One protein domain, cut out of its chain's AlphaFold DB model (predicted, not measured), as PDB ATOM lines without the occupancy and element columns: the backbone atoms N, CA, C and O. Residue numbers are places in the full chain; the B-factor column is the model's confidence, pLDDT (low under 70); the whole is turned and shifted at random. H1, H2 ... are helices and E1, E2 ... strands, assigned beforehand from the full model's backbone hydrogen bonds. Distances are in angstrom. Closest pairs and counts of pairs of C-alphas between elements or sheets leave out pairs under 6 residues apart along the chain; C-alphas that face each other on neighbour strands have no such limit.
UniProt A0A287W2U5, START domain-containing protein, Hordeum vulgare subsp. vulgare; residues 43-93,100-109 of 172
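This is residues 43 to 93 and 100 to 109 of the 172 residues of the protein "START domain-containing protein" of Hordeum vulgare subsp. vulgare (UniProt A0A287W2U5). A small two-stranded hairpin, E1 and E2, sits beyond the last residues of one long helix, H1, which lies along much of the longest axis. After the hairpin a short helix, H2, stands off from H1, residues 88 to 93 run back toward H1's beginning, and a separate piece, residues 100 to 109, passes beside E2. The 61 printed residues hold H1, E1, E2 and H2 in that order, the sheet is antiparallel and the class is mostly helix. The whole is loose, with a radius of gyration of the C-alphas of 13.3 A and spans of 42 by 29 by 21 A.

E1, residues 68 to 70, and E2, residues 77 to 79, are antiparallel neighbours at 137 degrees, with N 69 and O 78 within hydrogen-bond range at 2.9 A. Residues 77 to 78 of E2 also pair with residues 104 to 105, antiparallel. H1, residues 43 to 62, and H2, residues 81 to 87, are only just apart, 8.4 A at their closest C-alphas. In H1 and H2 every O i to N i+4 pair is within hydrogen-bond range.

H1 begins at C-alpha 43 (322.705, 306.584, 163.350) and measures 28.9 A. E1 measures 6.9 A and E2 6.8 A. H2 measures 9.8 A and ends at C-alpha 87 (326.079, 330.036, 175.768).

The C-alphas of Gly 44 and Ile 74, the two farthest apart, are 42.2 A apart. Residues 94 to 99 are not printed, and C-alphas 93 and 100 are 14.6 A apart across the cut. No link is long, and no printed residue has a pLDDT under 70.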
ATOM      1  N   ARG A  43     322.839 305.696 164.504       87.81
ATOM      2  CA  ARG A  43     322.705 306.584 163.350       87.81
ATOM      3  C   ARG A  43     321.794 307.773 163.657       87.81
ATOM      4  O   ARG A  43     322.022 308.859 163.127       87.81
ATOM      5  N   GLY A  44     320.776 307.569 164.500       88.94
ATOM      6  CA  GLY A  44     319.905 308.634 164.995       88.94
ATOM      7  C   GLY A  44     320.681 309.629 165.854       88.94
ATOM      8  O   GLY A  44     320.657 310.825 165.575       88.94
ATOM      9  N   ALA A  45     321.470 309.132 166.805       88.12
ATOM     10  CA  ALA A  45     322.335 309.953 167.645       88.12
ATOM     11  C   ALA A  45     323.367 310.754 166.832       88.12
ATOM     12  O   ALA A  45     323.607 311.924 167.128       88.12
ATOM     13  N   LEU A  46     323.951 310.173 165.775       88.62
ATOM     14  CA  LEU A  46     324.844 310.900 164.860       88.62
ATOM     15  C   LEU A  46     324.133 312.030 164.117       88.62
ATOM     16  O   LEU A  46     324.717 313.097 163.921       88.62
ATOM     17  N   LEU A  47     322.891 311.796 163.691       90.19
ATOM     18  CA  LEU A  47     322.088 312.810 163.022       90.19
ATOM     19  C   LEU A  47     321.789 313.975 163.973       90.19
ATOM     20  O   LEU A  47     322.031 315.125 163.614       90.19
ATOM     21  N   GLU A  48     321.315 313.685 165.186       90.00
ATOM     22  CA  GLU A  48     321.026 314.702 166.203       90.00
ATOM     23  C   GLU A  48     322.280 315.489 166.595       90.00
ATOM     24  O   GLU A  48     322.248 316.719 166.625       90.00
ATOM     25  N   LEU A  49     323.405 314.800 166.813       89.69
ATOM     26  CA  LEU A  49     324.683 315.435 167.128       89.69
ATOM     27  C   LEU A  49     325.164 316.332 165.981       89.69
ATOM     28  O   LEU A  49     325.616 317.447 166.230       89.69
ATOM     29  N   GLY A  50     325.046 315.873 164.732       90.62
ATOM     30  CA  GLY A  50     325.414 316.658 163.555       90.62
ATOM     31  C   GLY A  50     324.555 317.914 163.393       90.62
ATOM     32  O   GLY A  50     325.085 318.987 163.110       90.62
ATOM     33  N   LEU A  51     323.243 317.807 163.622       89.56
ATOM     34  CA  LEU A  51     322.327 318.949 163.578       89.56
ATOM     35  C   LEU A  51     322.622 319.956 164.698       89.56
ATOM     36  O   LEU A  51     322.725 321.152 164.421       89.56
ATOM     37  N   ALA A  52     322.823 319.478 165.928       90.56
ATOM     38  CA  ALA A  52     323.171 320.324 167.067       90.56
ATOM     39  C   ALA A  52     324.514 321.043 166.854       90.56
ATOM     40  O   ALA A  52     324.608 322.248 167.075       90.56
ATOM     41  N   ALA A  53     325.531 320.333 166.352       90.88
ATOM     42  CA  ALA A  53     326.839 320.912 166.051       90.88
ATOM     43  C   ALA A  53     326.769 321.984 164.951       90.88
ATOM     44  O   ALA A  53     327.454 323.000 165.036       90.88
ATOM     45  N   MET A  54     325.927 321.799 163.928       91.50
ATOM     46  CA  MET A  54     325.731 322.810 162.884       91.50
ATOM     47  C   MET A  54     325.012 324.057 163.405       91.50
ATOM     48  O   MET A  54     325.405 325.170 163.062       91.50
ATOM     49  N   GLU A  55     323.980 323.895 164.238       90.50
ATOM     50  CA  GLU A  55     323.310 325.029 164.886       90.50
ATOM     51  C   GLU A  55     324.280 325.804 165.787       90.50
ATOM     52  O   GLU A  55     324.307 327.039 165.771       90.50
ATOM     53  N   GLU A  56     325.110 325.079 166.538       92.56
ATOM     54  CA  GLU A  56     326.175 325.653 167.350       92.56
ATOM     55  C   GLU A  56     327.176 326.432 166.492       92.56
ATOM     56  O   GLU A  56     327.428 327.600 166.778       92.56
ATOM     57  N   LEU A  57     327.680 325.838 165.403       91.88
ATOM     58  CA  LEU A  57     328.615 326.492 164.487       91.88
ATOM     59  C   LEU A  57     328.039 327.800 163.934       91.88
ATOM     60  O   LEU A  57     328.714 328.827 163.969       91.88
ATOM     61  N   VAL A  58     326.784 327.797 163.475       91.56
ATOM     62  CA  VAL A  58     326.118 329.007 162.962       91.56
ATOM     63  C   VAL A  58     326.067 330.095 164.034       91.56
ATOM     64  O   VAL A  58     326.454 331.234 163.768       91.56
ATOM     65  N   LYS A  59     325.667 329.755 165.263       91.62
ATOM     66  CA  LYS A  59     325.644 330.709 166.383       91.62
ATOM     67  C   LYS A  59     327.041 331.235 166.711       91.62
ATOM     68  O   LYS A  59     327.219 332.442 166.836       91.62
ATOM     69  N   VAL A  60     328.039 330.354 166.779       92.31
ATOM     70  CA  VAL A  60     329.447 330.704 167.029       92.31
ATOM     71  C   VAL A  60     329.994 331.640 165.947       92.31
ATOM     72  O   VAL A  60     330.830 332.490 166.247       92.31
ATOM     73  N   THR A  61     329.522 331.528 164.702       90.81
ATOM     74  CA  THR A  61     329.918 332.434 163.609       90.81
ATOM     75  C   THR A  61     329.215 333.797 163.623       90.81
ATOM     76  O   THR A  61     329.723 334.735 163.022       90.81
ATOM     77  N   GLN A  62     328.071 333.932 164.300       89.81
ATOM     78  CA  GLN A  62     327.252 335.156 164.286       89.81
ATOM     79  C   GLN A  62     327.404 336.028 165.534       89.81
ATOM     80  O   GLN A  62     327.092 337.214 165.491       89.81
ATOM     81  N   VAL A  63     327.824 335.441 166.654       89.31
ATOM     82  CA  VAL A  63     328.104 336.179 167.887       89.31
ATOM     83  C   VAL A  63     329.555 336.630 167.842       89.31
ATOM     84  O   VAL A  63     330.422 335.776 167.686       89.31
ATOM     85  N   ASP A  64     329.797 337.931 167.989       87.75
ATOM     86  CA  ASP A  64     331.135 338.517 168.129       87.75
ATOM     87  C   ASP A  64     331.459 338.692 169.623       87.75
ATOM     88  O   ASP A  64     331.675 337.700 170.320       87.75
ATOM     89  N   ASP A  65     331.422 339.911 170.161       85.69
ATOM     90  CA  ASP A  65     331.619 340.161 171.593       85.69
ATOM     91  C   ASP A  65     330.436 339.639 172.443       85.69
ATOM     92  O   ASP A  65     329.275 339.871 172.086       85.69
ATOM     93  N   PRO A  66     330.671 338.973 173.598       89.19
ATOM     94  CA  PRO A  66     331.960 338.723 174.261       89.19
ATOM     95  C   PRO A  66     332.601 337.360 173.915       89.19
ATOM     96  O   PRO A  66     333.528 336.923 174.603       89.19
ATOM     97  N   LEU A  67     332.066 336.647 172.919       93.12
ATOM     98  CA  LEU A  67     332.453 335.276 172.584       93.12
ATOM     99  C   LEU A  67     333.839 335.215 171.931       93.12
ATOM    100  O   LEU A  67     334.649 334.364 172.303       93.12
ATOM    101  N   TRP A  68     334.107 336.110 170.985       94.19
ATOM    102  CA  TRP A  68     335.407 336.249 170.334       94.19
ATOM    103  C   TRP A  68     336.173 337.408 170.940       94.19
ATOM    104  O   TRP A  68     335.619 338.473 171.185       94.19
ATOM    105  N   GLN A  69     337.450 337.176 171.224       91.94
ATOM    106  CA  GLN A  69     338.329 338.163 171.831       91.94
ATOM    107  C   GLN A  69     339.559 338.361 170.949       91.94
ATOM    108  O   GLN A  69     340.103 337.372 170.446       91.94
ATOM    109  N   PRO A  70     340.051 339.601 170.794       89.38
ATOM    110  CA  PRO A  70     341.282 339.857 170.062       89.38
ATOM    111  C   PRO A  70     342.444 339.060 170.658       89.38
ATOM    112  O   PRO A  70     342.669 339.091 171.872       89.38
ATOM    113  N   SER A  71     343.191 338.355 169.811       87.00
ATOM    114  CA  SER A  71     344.413 337.675 170.236       87.00
ATOM    115  C   SER A  71     345.606 338.646 170.264       87.00
ATOM    116  O   SER A  71     345.501 339.818 169.897       87.00
ATOM    117  N   LEU A  72     346.773 338.159 170.699       84.88
ATOM    118  CA  LEU A  72     348.029 338.919 170.613       84.88
ATOM    119  C   LEU A  72     348.493 339.127 169.160       84.88
ATOM    120  O   LEU A  72     349.305 340.016 168.900       84.88
ATOM    121  N   GLU A  73     348.013 338.298 168.233       85.25
ATOM    122  CA  GLU A  73     348.321 338.385 166.813       85.25
ATOM    123  C   GLU A  73     347.265 339.227 166.090       85.25
ATOM    124  O   GLU A  73     346.058 339.068 166.281       85.25
ATOM    125  N   ILE A  74     347.730 340.164 165.262       83.19
ATOM    126  CA  ILE A  74     346.858 341.118 164.574       83.19
ATOM    127  C   ILE A  74     345.954 340.362 163.598       83.19
ATOM    128  O   ILE A  74     346.444 339.682 162.702       83.19
ATOM    129  N   GLY A  75     344.640 340.545 163.735       82.19
ATOM    130  CA  GLY A  75     343.642 339.969 162.828       82.19
ATOM    131  C   GLY A  75     343.194 338.550 163.177       82.19
ATOM    132  O   GLY A  75     342.311 338.033 162.498       82.19
ATOM    133  N   ILE A  76     343.748 337.946 164.235       87.81
ATOM    134  CA  ILE A  76     343.290 336.657 164.764       87.81
ATOM    135  C   ILE A  76     342.492 336.896 166.043       87.81
ATOM    136  O   ILE A  76     342.946 337.589 166.959       87.81
ATOM    137  N   GLU A  77     341.324 336.270 166.126       91.81
ATOM    138  CA  GLU A  77     340.494 336.244 167.327       91.81
ATOM    139  C   GLU A  77     340.551 334.861 167.978       91.81
ATOM    140  O   GLU A  77     340.604 333.832 167.303       91.81
ATOM    141  N   THR A  78     340.532 334.828 169.306       92.81
ATOM    142  CA  THR A  78     340.479 333.605 170.113       92.81
ATOM    143  C   THR A  78     339.146 333.499 170.834       92.81
ATOM    144  O   THR A  78     338.572 334.508 171.244       92.81
ATOM    145  N   LEU A  79     338.664 332.273 171.015       93.19
ATOM    146  CA  LEU A  79     337.393 332.016 171.685       93.19
ATOM    147  C   LEU A  79     337.505 332.183 173.209       93.19
ATOM    148  O   LEU A  79     338.370 331.582 173.850       93.19
ATOM    149  N   ASN A  80     336.568 332.911 173.817       92.75
ATOM    150  CA  ASN A  80     336.391 332.916 175.263       92.75
ATOM    151  C   ASN A  80     335.631 331.657 175.713       92.75
ATOM    152  O   ASN A  80     334.415 331.538 175.545       92.75
ATOM    153  N   TYR A  81     336.348 330.717 176.331       90.06
ATOM    154  CA  TYR A  81     335.776 329.446 176.783       90.06
ATOM    155  C   TYR A  81     334.719 329.574 177.878       90.06
ATOM    156  O   TYR A  81     333.839 328.715 177.959       90.06
ATOM    157  N   ASP A  82     334.789 330.596 178.728       90.69
ATOM    158  CA  ASP A  82     333.796 330.784 179.786       90.69
ATOM    159  C   ASP A  82     332.472 331.287 179.211       90.69
ATOM    160  O   ASP A  82     331.417 330.767 179.578       90.69
ATOM    161  N   GLU A  83     332.520 332.225 178.263       92.75
ATOM    162  CA  GLU A  83     331.329 332.686 177.540       92.75
ATOM    163  C   GLU A  83     330.752 331.585 176.651       92.75
ATOM    164  O   GLU A  83     329.550 331.320 176.691       92.75
ATOM    165  N   TYR A  84     331.606 330.847 175.937       91.25
ATOM    166  CA  TYR A  84     331.181 329.695 175.145       91.25
ATOM    167  C   TYR A  84     330.475 328.640 176.018       91.25
ATOM    168  O   TYR A  84     329.368 328.207 175.708       91.25
ATOM    169  N   ARG A  85     331.041 328.274 177.176       88.31
ATOM    170  CA  ARG A  85     330.411 327.308 178.099       88.31
ATOM    171  C   ARG A  85     329.095 327.795 178.707       88.31
ATOM    172  O   ARG A  85     328.302 326.963 179.142       88.31
ATOM    173  N   ARG A  86     328.883 329.110 178.802       88.44
ATOM    174  CA  ARG A  86     327.614 329.701 179.263       88.44
ATOM    175  C   ARG A  86     326.559 329.694 178.159       88.44
ATOM    176  O   ARG A  86     325.390 329.465 178.456       88.44
ATOM    177  N   ALA A  87     326.969 329.941 176.918       87.38
ATOM    178  CA  ALA A  87     326.079 330.036 175.768       87.38
ATOM    179  C   ALA A  87     325.672 328.667 175.194       87.38
ATOM    180  O   ALA A  87     324.560 328.528 174.682       87.38
ATOM    181  N   PHE A  88     326.543 327.657 175.292       86.38
ATOM    182  CA  PHE A  88     326.360 326.363 174.634       86.38
ATOM    183  C   PHE A  88     326.321 325.210 175.639       86.38
ATOM    184  O   PHE A  88     327.240 325.000 176.433       86.38
ATOM    185  N   ALA A  89     325.236 324.433 175.597       81.44
ATOM    186  CA  ALA A  89     325.113 323.214 176.381       81.44
ATOM    187  C   ALA A  89     325.953 322.101 175.745       81.44
ATOM    188  O   ALA A  89     325.828 321.818 174.556       81.44
ATOM    189  N   ARG A  90     326.782 321.425 176.546       76.88
ATOM    190  CA  ARG A  90     327.534 320.265 176.063       76.88
ATOM    191  C   ARG A  90     326.576 319.132 175.699       76.88
ATOM    192  O   ARG A  90     325.893 318.596 176.566       76.88
ATOM    193  N   VAL A  91     326.583 318.752 174.423       73.31
ATOM    194  CA  VAL A  91     325.854 317.580 173.912       73.31
ATOM    195  C   VAL A  91     326.589 316.282 174.267       73.31
ATOM    196  O   VAL A  91     325.968 315.248 174.497       73.31
ATOM    197  N   LEU A  92     327.921 316.343 174.357       73.31
ATOM    198  CA  LEU A  92     328.785 315.217 174.709       73.31
ATOM    199  C   LEU A  92     329.229 315.291 176.176       73.31
ATOM    200  O   LEU A  92     329.303 316.367 176.771       73.31
ATOM    201  N   GLY A  93     329.551 314.129 176.749       74.69
ATOM    202  CA  GLY A  93     330.085 314.008 178.106       74.69
ATOM    203  C   GLY A  93     331.410 314.761 178.327       74.69
ATOM    204  O   GLY A  93     331.917 315.450 177.437       74.69
ATOM    205  N   VAL A 100     342.751 319.169 175.158       81.44
ATOM    206  CA  VAL A 100     342.785 320.633 175.151       81.44
ATOM    207  C   VAL A 100     341.960 321.110 173.966       81.44
ATOM    208  O   VAL A 100     342.205 320.697 172.833       81.44
ATOM    209  N   SER A 101     340.972 321.957 174.237       82.25
ATOM    210  CA  SER A 101     340.213 322.651 173.201       82.25
ATOM    211  C   SER A 101     340.911 323.964 172.867       82.25
ATOM    212  O   SER A 101     341.191 324.739 173.776       82.25
ATOM    213  N   GLU A 102     341.152 324.203 171.580       86.12
ATOM    214  CA  GLU A 102     341.642 325.469 171.025       86.12
ATOM    215  C   GLU A 102     340.685 325.915 169.906       86.12
ATOM    216  O   GLU A 102     340.164 325.070 169.175       86.12
ATOM    217  N   ALA A 103     340.404 327.216 169.802       90.06
ATOM    218  CA  ALA A 103     339.564 327.784 168.756       90.06
ATOM    219  C   ALA A 103     340.026 329.204 168.407       90.06
ATOM    220  O   ALA A 103     340.101 330.084 169.270       90.06
ATOM    221  N   THR A 104     340.296 329.406 167.122       90.94
ATOM    222  CA  THR A 104     340.700 330.679 166.526       90.94
ATOM    223  C   THR A 104     339.785 331.025 165.362       90.94
ATOM    224  O   THR A 104     339.243 330.136 164.698       90.94
ATOM    225  N   ARG A 105     339.632 332.318 165.094       91.06
ATOM    226  CA  ARG A 105     338.862 332.846 163.970       91.06
ATOM    227  C   ARG A 105     339.716 333.831 163.183       91.06
ATOM    228  O   ARG A 105     340.397 334.680 163.753       91.06
ATOM    229  N   GLU A 106     339.629 333.702 161.866       89.31
ATOM    230  CA  GLU A 106     340.209 334.603 160.876       89.31
ATOM    231  C   GLU A 106     339.190 334.784 159.740       89.31
ATOM    232  O   GLU A 106     338.452 333.851 159.405       89.31
ATOM    233  N   VAL A 107     339.138 335.979 159.149       88.12
ATOM    234  CA  VAL A 107     338.271 336.297 158.006       88.12
ATOM    235  C   VAL A 107     339.133 336.752 156.835       88.12
ATOM    236  O   VAL A 107     339.931 337.676 156.958       88.12
ATOM    237  N   GLY A 108     338.938 336.128 155.673       89.31
ATOM    238  CA  GLY A 108     339.700 336.422 154.462       89.31
ATOM    239  C   GLY A 108     338.901 336.186 153.183       89.31
ATOM    240  O   GLY A 108     337.792 335.652 153.200       89.31
ATOM    241  N   ILE A 109     339.473 336.599 152.050       91.31
ATOM    242  CA  ILE A 109     338.881 336.412 150.720       91.31
ATOM    243  C   ILE A 109     339.461 335.143 150.091       91.31
ATOM    244  O   ILE A 109     340.677 335.007 149.976       91.31
TER     245      ILE A 109